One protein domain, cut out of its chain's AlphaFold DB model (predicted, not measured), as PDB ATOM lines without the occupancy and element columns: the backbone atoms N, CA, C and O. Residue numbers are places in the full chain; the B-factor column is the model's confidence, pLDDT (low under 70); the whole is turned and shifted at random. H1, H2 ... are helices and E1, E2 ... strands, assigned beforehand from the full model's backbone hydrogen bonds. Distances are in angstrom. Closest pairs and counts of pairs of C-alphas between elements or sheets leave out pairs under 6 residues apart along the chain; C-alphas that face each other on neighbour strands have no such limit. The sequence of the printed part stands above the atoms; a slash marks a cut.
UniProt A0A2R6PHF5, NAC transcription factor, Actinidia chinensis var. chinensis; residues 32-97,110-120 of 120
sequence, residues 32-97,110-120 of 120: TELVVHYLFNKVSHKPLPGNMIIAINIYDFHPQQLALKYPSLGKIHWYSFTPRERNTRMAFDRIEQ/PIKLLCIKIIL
ATOM      1  N   THR A  32      90.719  35.115  54.669       91.62
ATOM      2  CA  THR A  32      91.216  33.912  55.344       91.62
ATOM      3  C   THR A  32      91.196  34.072  56.858       91.62
ATOM      4  O   THR A  32      90.749  33.161  57.553       91.62
ATOM      5  N   GLU A  33      91.621  35.220  57.387       89.62
ATOM      6  CA  GLU A  33      91.581  35.471  58.830       89.62
ATOM      7  C   GLU A  33      90.143  35.505  59.355       89.62
ATOM      8  O   GLU A  33      89.852  34.871  60.373       89.62
ATOM      9  N   LEU A  34      89.224  36.159  58.636       88.94
ATOM     10  CA  LEU A  34      87.798  36.165  58.968       88.94
ATOM     11  C   LEU A  34      87.222  34.747  59.027       88.94
ATOM     12  O   LEU A  34      86.499  34.413  59.967       88.94
ATOM     13  N   VAL A  35      87.544  33.892  58.057       88.38
ATOM     14  CA  VAL A  35      87.013  32.524  58.009       88.38
ATOM     15  C   VAL A  35      87.661  31.630  59.067       88.38
ATOM     16  O   VAL A  35      86.954  30.987  59.839       88.38
ATOM     17  N   VAL A  36      88.990  31.572  59.113       88.38
ATOM     18  CA  VAL A  36      89.733  30.580  59.907       88.38
ATOM     19  C   VAL A  36      89.808  30.975  61.378       88.38
ATOM     20  O   VAL A  36      89.614  30.133  62.253       88.38
ATOM     21  N   HIS A  37      90.072  32.246  61.672       88.12
ATOM     22  CA  HIS A  37      90.350  32.683  63.041       88.12
ATOM     23  C   HIS A  37      89.138  33.272  63.754       88.12
ATOM     24  O   HIS A  37      89.094  33.241  64.983       88.12
ATOM     25  N   TYR A  38      88.143  33.760  63.012       88.62
ATOM     26  CA  TYR A  38      86.930  34.322  63.603       88.62
ATOM     27  C   TYR A  38      85.729  33.400  63.434       88.62
ATOM     28  O   TYR A  38      85.186  32.916  64.424       88.62
ATOM     29  N   LEU A  39      85.327  33.108  62.198       87.12
ATOM     30  CA  LEU A  39      84.107  32.352  61.930       87.12
ATOM     31  C   LEU A  39      84.212  30.902  62.407       87.12
ATOM     32  O   LEU A  39      83.366  30.450  63.176       87.12
ATOM     33  N   PHE A  40      85.259  30.188  61.985       87.75
ATOM     34  CA  PHE A  40      85.484  28.796  62.364       87.75
ATOM     35  C   PHE A  40      85.653  28.647  63.877       87.75
ATOM     36  O   PHE A  40      85.065  27.746  64.475       87.75
ATOM     37  N   ASN A  41      86.399  29.552  64.512       88.62
ATOM     38  CA  ASN A  41      86.563  29.528  65.959       88.62
ATOM     39  C   ASN A  41      85.238  29.779  66.680       88.62
ATOM     40  O   ASN A  41      84.896  29.000  67.567       88.62
ATOM     41  N   LYS A  42      84.443  30.767  66.244       84.44
ATOM     42  CA  LYS A  42      83.140  31.064  66.852       84.44
ATOM     43  C   LYS A  42      82.188  29.869  66.785       84.44
ATOM     44  O   LYS A  42      81.593  29.517  67.798       84.44
ATOM     45  N   VAL A  43      82.072  29.211  65.626       84.19
ATOM     46  CA  VAL A  43      81.199  28.025  65.479       84.19
ATOM     47  C   VAL A  43      81.751  26.777  66.169       84.19
ATOM     48  O   VAL A  43      80.988  25.876  66.497       84.19
ATOM     49  N   SER A  44      83.065  26.717  66.396       85.12
ATOM     50  CA  SER A  44      83.726  25.620  67.114       85.12
ATOM     51  C   SER A  44      83.856  25.884  68.617       85.12
ATOM     52  O   SER A  44      84.540  25.118  69.293       85.12
ATOM     53  N   HIS A  45      83.274  26.975  69.130       84.50
ATOM     54  CA  HIS A  45      83.431  27.434  70.517       84.50
ATOM     55  C   HIS A  45      84.902  27.548  70.963       84.50
ATOM     56  O   HIS A  45      85.252  27.269  72.108       84.50
ATOM     57  N   LYS A  46      85.785  27.931  70.035       85.06
ATOM     58  CA  LYS A  46      87.198  28.199  70.305       85.06
ATOM     59  C   LYS A  46      87.400  29.687  70.587       85.06
ATOM     60  O   LYS A  46      86.694  30.509  70.001       85.06
ATOM     61  N   PRO A  47      88.405  30.050  71.401       84.75
ATOM     62  CA  PRO A  47      88.667  31.448  71.696       84.75
ATOM     63  C   PRO A  47      88.978  32.269  70.442       84.75
ATOM     64  O   PRO A  47      89.759  31.844  69.586       84.75
ATOM     65  N   LEU A  48      88.405  33.468  70.365       85.06
ATOM     66  CA  LEU A  48      88.701  34.420  69.298       85.06
ATOM     67  C   LEU A  48      90.041  35.138  69.550       85.06
ATOM     68  O   LEU A  48      90.406  35.356  70.713       85.06
ATOM     69  N   PRO A  49      90.760  35.562  68.490       82.62
ATOM     70  CA  PRO A  49      91.965  36.381  68.625       82.62
ATOM     71  C   PRO A  49      91.714  37.709  69.345       82.62
ATOM     72  O   PRO A  49      92.632  38.235  69.958       82.62
ATOM     73  N   GLY A  50      90.483  38.232  69.280       80.88
ATOM     74  CA  GLY A  50      90.026  39.425  69.991       80.88
ATOM     75  C   GLY A  50      88.547  39.722  69.753       80.88
ATOM     76  O   GLY A  50      87.972  39.248  68.771       80.88
ATOM     77  N   ASN A  51      87.936  40.525  70.626       75.62
ATOM     78  CA  ASN A  51      86.521  40.900  70.537       75.62
ATOM     79  C   ASN A  51      86.294  42.079  69.565       75.62
ATOM     80  O   ASN A  51      85.969  43.192  69.966       75.62
ATOM     81  N   MET A  52      86.546  41.839  68.274       78.75
ATOM     82  CA  MET A  52      86.425  42.842  67.199       78.75
ATOM     83  C   MET A  52      85.145  42.711  66.363       78.75
ATOM     84  O   MET A  52      84.839  43.595  65.564       78.75
ATOM     85  N   ILE A  53      84.422  41.595  66.503       82.12
ATOM     86  CA  ILE A  53      83.252  41.239  65.692       82.12
ATOM     87  C   ILE A  53      82.088  40.971  66.634       82.12
ATOM     88  O   ILE A  53      82.180  40.092  67.489       82.12
ATOM     89  N   ILE A  54      80.988  41.700  66.460       81.56
ATOM     90  CA  ILE A  54      79.861  41.633  67.394       81.56
ATOM     91  C   ILE A  54      78.838  40.584  66.970       81.56
ATOM     92  O   ILE A  54      78.588  40.405  65.780       81.56
ATOM     93  N   ALA A  55      78.210  39.902  67.924       83.62
ATOM     94  CA  ALA A  55      77.113  38.985  67.630       83.62
ATOM     95  C   ALA A  55      75.781  39.746  67.578       83.62
ATOM     96  O   ALA A  55      75.322  40.281  68.582       83.62
ATOM     97  N   ILE A  56      75.159  39.804  66.401       82.81
ATOM     98  CA  ILE A  56      73.870  40.468  66.189       82.81
ATOM     99  C   ILE A  56      73.161  39.853  64.988       82.81
ATOM    100  O   ILE A  56      73.772  39.607  63.948       82.81
ATOM    101  N   ASN A  57      71.853  39.632  65.101       83.50
ATOM    102  CA  ASN A  57      71.036  39.314  63.942       83.50
ATOM    103  C   ASN A  57      70.704  40.600  63.177       83.50
ATOM    104  O   ASN A  57      69.795  41.333  63.546       83.50
ATOM    105  N   ILE A  58      71.463  40.896  62.121       82.62
ATOM    106  CA  ILE A  58      71.314  42.163  61.390       82.62
ATOM    107  C   ILE A  58      69.975  42.264  60.656       82.62
ATOM    108  O   ILE A  58      69.541  43.368  60.352       82.62
ATOM    109  N   TYR A  59      69.320  41.130  60.386       81.19
ATOM    110  CA  TYR A  59      68.031  41.089  59.700       81.19
ATOM    111  C   TYR A  59      66.884  41.646  60.550       81.19
ATOM    112  O   TYR A  59      65.850  42.010  60.001       81.19
ATOM    113  N   ASP A  60      67.086  41.763  61.863       85.69
ATOM    114  CA  ASP A  60      66.077  42.282  62.789       85.69
ATOM    115  C   ASP A  60      66.090  43.818  62.882       85.69
ATOM    116  O   ASP A  60      65.235  44.400  63.549       85.69
ATOM    117  N   PHE A  61      67.053  44.494  62.243       84.19
ATOM    118  CA  PHE A  61      67.267  45.931  62.409       84.19
ATOM    119  C   PHE A  61      67.304  46.676  61.080       84.19
ATOM    120  O   PHE A  61      67.886  46.232  60.091       84.19
ATOM    121  N   HIS A  62      66.762  47.893  61.089       83.75
ATOM    122  CA  HIS A  62      66.986  48.838  60.002       83.75
ATOM    123  C   HIS A  62      68.432  49.382  60.057       83.75
ATOM    124  O   HIS A  62      68.934  49.615  61.164       83.75
ATOM    125  N   PRO A  63      69.103  49.676  58.926       80.88
ATOM    126  CA  PRO A  63      70.493  50.159  58.933       80.88
ATOM    127  C   PRO A  63      70.739  51.375  59.847       80.88
ATOM    128  O   PRO A  63      71.710  51.419  60.597       80.88
ATOM    129  N   GLN A  64      69.807  52.327  59.868       81.69
ATOM    130  CA  GLN A  64      69.846  53.526  60.714       81.69
ATOM    131  C   GLN A  64      69.756  53.181  62.208       81.69
ATOM    132  O   GLN A  64      70.392  53.836  63.029       81.69
ATOM    133  N   GLN A  65      68.995  52.146  62.572       86.00
ATOM    134  CA  GLN A  65      68.921  51.681  63.960       86.00
ATOM    135  C   GLN A  65      70.245  51.045  64.386       86.00
ATOM    136  O   GLN A  65      70.701  51.287  65.499       86.00
ATOM    137  N   LEU A  66      70.891  50.285  63.494       79.69
ATOM    138  CA  LEU A  66      72.221  49.727  63.748       79.69
ATOM    139  C   LEU A  66      73.261  50.832  63.952       79.69
ATOM    140  O   LEU A  66      74.027  50.766  64.909       79.69
ATOM    141  N   ALA A  67      73.244  51.871  63.112       77.44
ATOM    142  CA  ALA A  67      74.146  53.018  63.238       77.44
ATOM    143  C   ALA A  67      73.986  53.749  64.584       77.44
ATOM    144  O   ALA A  67      74.976  54.124  65.211       77.44
ATOM    145  N   LEU A  68      72.744  53.917  65.053       82.50
ATOM    146  CA  LEU A  68      72.449  54.543  66.345       82.50
ATOM    147  C   LEU A  68      72.819  53.656  67.536       82.50
ATOM    148  O   LEU A  68      73.266  54.164  68.560       82.50
ATOM    149  N   LYS A  69      72.621  52.339  67.414       80.31
ATOM    150  CA  LYS A  69      72.897  51.373  68.483       80.31
ATOM    151  C   LYS A  69      74.392  51.096  68.648       80.31
ATOM    152  O   LYS A  69      74.839  50.823  69.758       80.31
ATOM    153  N   TYR A  70      75.162  51.204  67.565       76.25
ATOM    154  CA  TYR A  70      76.592  50.893  67.532       76.25
ATOM    155  C   TYR A  70      77.440  52.052  66.976       76.25
ATOM    156  O   TYR A  70      78.196  51.866  66.023       76.25
ATOM    157  N   PRO A  71      77.377  53.252  67.582       68.19
ATOM    158  CA  PRO A  71      78.047  54.444  67.056       68.19
ATOM    159  C   PRO A  71      79.581  54.373  67.161       68.19
ATOM    160  O   PRO A  71      80.293  55.116  66.488       68.19
ATOM    161  N   SER A  72      80.102  53.491  68.022       64.44
ATOM    162  CA  SER A  72      81.532  53.270  68.266       64.44
ATOM    163  C   SER A  72      82.161  52.214  67.347       64.44
ATOM    164  O   SER A  72      83.389  52.177  67.221       64.44
ATOM    165  N   LEU A  73      81.356  51.381  66.676       62.53
ATOM    166  CA  LEU A  73      81.817  50.334  65.761       62.53
ATOM    167  C   LEU A  73      82.185  50.924  64.400       62.53
ATOM    168  O   LEU A  73      81.474  50.784  63.416       62.53
ATOM    169  N   GLY A  74      83.346  51.579  64.375       57.50
ATOM    170  CA  GLY A  74      84.037  52.012  63.166       57.50
ATOM    171  C   GLY A  74      83.343  53.159  62.426       57.50
ATOM    172  O   GLY A  74      82.239  53.038  61.921       57.50
ATOM    173  N   LYS A  75      84.058  54.269  62.222       59.91
ATOM    174  CA  LYS A  75      83.564  55.424  61.445       59.91
ATOM    175  C   LYS A  75      83.283  55.126  59.951       59.91
ATOM    176  O   LYS A  75      82.932  56.054  59.236       59.91
ATOM    177  N   ILE A  76      83.537  53.900  59.462       62.91
ATOM    178  CA  ILE A  76      83.514  53.551  58.023       62.91
ATOM    179  C   ILE A  76      82.941  52.143  57.760       62.91
ATOM    180  O   ILE A  76      82.159  51.969  56.835       62.91
ATOM    181  N   HIS A  77      83.348  51.115  58.514       69.19
ATOM    182  CA  HIS A  77      82.813  49.755  58.369       69.19
ATOM    183  C   HIS A  77      83.072  48.913  59.621       69.19
ATOM    184  O   HIS A  77      84.049  49.147  60.336       69.19
ATOM    185  N   TRP A  78      82.223  47.911  59.847       78.25
ATOM    186  CA  TRP A  78      82.336  46.955  60.951       78.25
ATOM    187  C   TRP A  78      81.892  45.555  60.520       78.25
ATOM    188  O   TRP A  78      81.370  45.370  59.418       78.25
ATOM    189  N   TYR A  79      82.142  44.567  61.377       83.94
ATOM    190  CA  TYR A  79      81.828  43.165  61.121       83.94
ATOM    191  C   TYR A  79      80.858  42.632  62.175       83.94
ATOM    192  O   TYR A  79      81.036  42.886  63.369       83.94
ATOM    193  N   SER A  80      79.874  41.845  61.740       85.81
ATOM    194  CA  SER A  80      78.948  41.139  62.628       85.81
ATOM    195  C   SER A  80      79.000  39.630  62.425       85.81
ATOM    196  O   SER A  80      79.183  39.146  61.309       85.81
ATOM    197  N   PHE A  81      78.776  38.879  63.501       87.06
ATOM    198  CA  PHE A  81      78.303  37.508  63.446       87.06
ATOM    199  C   PHE A  81      76.777  37.510  63.424       87.06
ATOM    200  O   PHE A  81      76.139  37.883  64.408       87.06
ATOM    201  N   THR A  82      76.199  37.054  62.320       84.19
ATOM    202  CA  THR A  82      74.748  36.954  62.139       84.19
ATOM    203  C   THR A  82      74.341  35.503  61.890       84.19
ATOM    204  O   THR A  82      75.013  34.806  61.119       84.19
ATOM    205  N   PRO A  83      73.239  35.026  62.498       82.19
ATOM    206  CA  PRO A  83      72.636  33.755  62.126       82.19
ATOM    207  C   PRO A  83      72.279  33.738  60.640       82.19
ATOM    208  O   PRO A  83      71.534  34.575  60.142       82.19
ATOM    209  N   ARG A  84      72.784  32.750  59.915       77.94
ATOM    210  CA  ARG A  84      72.345  32.448  58.561       77.94
ATOM    211  C   ARG A  84      71.244  31.412  58.634       77.94
ATOM    212  O   ARG A  84      71.500  30.227  58.875       77.94
ATOM    213  N   GLU A  85      70.031  31.844  58.333       67.69
ATOM    214  CA  GLU A  85      68.946  30.913  58.089       67.69
ATOM    215  C   GLU A  85      69.238  30.129  56.798       67.69
ATOM    216  O   GLU A  85      69.531  30.686  55.734       67.69
ATOM    217  N   ARG A  86      69.216  28.797  56.882       58.75
ATOM    218  CA  ARG A  86      69.135  27.964  55.682       58.75
ATOM    219  C   ARG A  86      67.666  27.980  55.285       58.75
ATOM    220  O   ARG A  86      66.858  27.472  56.050       58.75
ATOM    221  N   ASN A  87      67.329  28.500  54.104       53.09
ATOM    222  CA  ASN A  87      66.001  28.294  53.525       53.09
ATOM    223  C   ASN A  87      65.810  26.784  53.283       53.09
ATOM    224  O   ASN A  87      66.215  26.242  52.254       53.09
ATOM    225  N   THR A  88      65.292  26.082  54.289       48.28
ATOM    226  CA  THR A  88      65.025  24.644  54.263       48.28
ATOM    227  C   THR A  88      63.740  24.319  53.513       48.28
ATOM    228  O   THR A  88      63.580  23.156  53.157       48.28
ATOM    229  N   ARG A  89      62.879  25.300  53.188       50.50
ATOM    230  CA  ARG A  89      61.619  25.061  52.453       50.50
ATOM    231  C   ARG A  89      61.872  24.415  51.091       50.50
ATOM    232  O   ARG A  89      61.303  23.378  50.792       50.50
ATOM    233  N   MET A  90      62.883  24.886  50.358       48.28
ATOM    234  CA  MET A  90      63.256  24.285  49.065       48.28
ATOM    235  C   MET A  90      63.782  22.838  49.161       48.28
ATOM    236  O   MET A  90      63.845  22.142  48.150       48.28
ATOM    237  N   ALA A  91      64.220  22.389  50.344       52.97
ATOM    238  CA  ALA A  91      64.711  21.027  50.562       52.97
ATOM    239  C   ALA A  91      63.646  20.106  51.181       52.97
ATOM    240  O   ALA A  91      63.674  18.907  50.920       52.97
ATOM    241  N   PHE A  92      62.721  20.657  51.973       50.44
ATOM    242  CA  PHE A  92      61.627  19.916  52.606       50.44
ATOM    243  C   PHE A  92      60.532  19.537  51.603       50.44
ATOM    244  O   PHE A  92      60.127  18.377  51.578       50.44
ATOM    245  N   ASP A  93      60.164  20.450  50.696       50.84
ATOM    246  CA  ASP A  93      59.086  20.221  49.718       50.84
ATOM    247  C   ASP A  93      59.392  19.060  48.747       50.84
ATOM    248  O   ASP A  93      58.488  18.464  48.166       50.84
ATOM    249  N   ARG A  94      60.675  18.696  48.580       48.72
ATOM    250  CA  ARG A  94      61.097  17.553  47.749       48.72
ATOM    251  C   ARG A  94      61.050  16.212  48.495       48.72
ATOM    252  O   ARG A  94      60.966  15.176  47.848       48.72
ATOM    253  N   ILE A  95      61.125  16.216  49.827       55.56
ATOM    254  CA  ILE A  95      61.179  14.996  50.653       55.56
ATOM    255  C   ILE A  95      59.766  14.569  51.089       55.56
ATOM    256  O   ILE A  95      59.497  13.374  51.197       55.56
ATOM    257  N   GLU A  96      58.839  15.516  51.258       50.88
ATOM    258  CA  GLU A  96      57.464  15.245  51.710       50.88
ATOM    259  C   GLU A  96      56.612  14.458  50.690       50.88
ATOM    260  O   GLU A  96      55.673  13.763  51.071       50.88
ATOM    261  N   GLN A  97      56.983  14.452  49.401       56.00
ATOM    262  CA  GLN A  97      56.342  13.588  48.392       56.00
ATOM    263  C   GLN A  97      56.751  12.103  48.493       56.00
ATOM    264  O   GLN A  97      56.218  11.266  47.765       56.00
ATOM    265  N   PRO A 110      72.622  22.950  62.535       46.97
ATOM    266  CA  PRO A 110      73.690  23.862  62.901       46.97
ATOM    267  C   PRO A 110      73.338  25.228  62.321       46.97
ATOM    268  O   PRO A 110      73.192  25.368  61.102       46.97
ATOM    269  N   ILE A 111      73.146  26.214  63.201       49.47
ATOM    270  CA  ILE A 111      73.010  27.612  62.806       49.47
ATOM    271  C   ILE A 111      74.290  27.920  62.037       49.47
ATOM    272  O   ILE A 111      75.385  27.924  62.599       49.47
ATOM    273  N   LYS A 112      74.177  28.096  60.720       62.50
ATOM    274  CA  LYS A 112      75.311  28.560  59.928       62.50
ATOM    275  C   LYS A 112      75.528  30.005  60.361       62.50
ATOM    276  O   LYS A 112      74.587  30.781  60.342       62.50
ATOM    277  N   LEU A 113      76.716  30.366  60.814       61.59
ATOM    278  CA  LEU A 113      77.035  31.753  61.139       61.59
ATOM    279  C   LEU A 113      77.575  32.423  59.866       61.59
ATOM    280  O   LEU A 113      78.271  31.777  59.078       61.59
ATOM    281  N   LEU A 114      77.247  33.689  59.642       66.31
ATOM    282  CA  LEU A 114      77.888  34.531  58.632       66.31
ATOM    283  C   LEU A 114      78.680  35.626  59.337       66.31
ATOM    284  O   LEU A 114      78.193  36.199  60.311       66.31
ATOM    285  N   CYS A 115      79.870  35.923  58.815       67.06
ATOM    286  CA  CYS A 115      80.554  37.172  59.108       67.06
ATOM    287  C   CYS A 115      80.259  38.152  57.970       67.06
ATOM    288  O   CYS A 115      80.616  37.874  56.825       67.06
ATOM    289  N   ILE A 116      79.564  39.252  58.262       72.12
ATOM    290  CA  ILE A 116      79.162  40.242  57.255       72.12
ATOM    291  C   ILE A 116      79.890  41.548  57.539       72.12
ATOM    292  O   ILE A 116      79.892  42.025  58.672       72.12
ATOM    293  N   LYS A 117      80.490  42.130  56.496       73.88
ATOM    294  CA  LYS A 117      80.998  43.500  56.521       73.88
ATOM    295  C   LYS A 117      79.840  44.455  56.254       73.88
ATOM    296  O   LYS A 117      79.242  44.402  55.183       73.88
ATOM    297  N   ILE A 118      79.546  45.327  57.206       65.19
ATOM    298  CA  ILE A 118      78.541  46.379  57.052       65.19
ATOM    299  C   ILE A 118      79.265  47.680  56.731       65.19
ATOM    300  O   ILE A 118      80.197  48.078  57.434       65.19
ATOM    301  N   ILE A 119      78.833  48.315  55.646       59.78
ATOM    302  CA  ILE A 119      79.238  49.657  55.232       59.78
ATOM    303  C   ILE A 119      78.001  50.529  55.449       59.78
ATOM    304  O   ILE A 119      76.943  50.212  54.901       59.78
ATOM    305  N   LEU A 120      78.121  51.536  56.315       53.47
ATOM    306  CA  LEU A 120      77.064  52.512  56.602       53.47
ATOM    307  C   LEU A 120      77.207  53.738  55.699       53.47
ATOM    308  O   LEU A 120      78.366  54.086  55.375       53.47
TER     309      LEU A 120
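Overview. This is residues 32 to 97 and 110 to 120 of the 120 residues of the protein "NAC transcription factor" of Actinidia chinensis var. chinensis (UniProt A0A2R6PHF5). An antiparallel two-stranded ribbon, E1 and E2, makes the middle; H1 packs on it, mainly on E2, while residues 87 to 97, with H3, stick out as a tail. The printed part has 77 residues with named elements in the order H1 H2 E1 H3 E2, class mixed. It is loose, radius of gyration of the C-alphas 15.3 A, spanning 51 by 31 by 18 A.

Along the chain. H1, residues 32 to 43, begins with C-alpha 32 at (91.216, 33.912, 55.344) and is 15.4 A long. H2 is residues 63 to 69, 9.9 A. E1, residues 77 to 84, 20.2 A, bends by 54 degrees at residue 81. H3 is residues 89 to 92, 5.1 A. E2, residues 112 to 119, 22.0 A, ends with C-alpha 119 at (79.238, 49.657, 55.232).

Arrangement. E1 and E2 are antiparallel neighbours, 154 degrees between directions; N 80 and O 116, 3.1 A, are within hydrogen-bond range. The closest C-alphas of H1 and E2, Leu 39 and Cys 115, are 6.6 A apart. Residues 54 to 55 pair parallel with residues 80 to 81 of E1. H2 and E2 are apart. O i to N i+4 pairs are within range throughout H2 and in 4 of 8 in H1; H3 is too short for one.

Size, cuts and confidence. Residues 98 to 109 are not printed, a gap of 24.8 A between C-alphas 97 and 110. The link H1 to H2, 19 residues, is long. pLDDT is under 70 in 29 residues, among them 85 to 97.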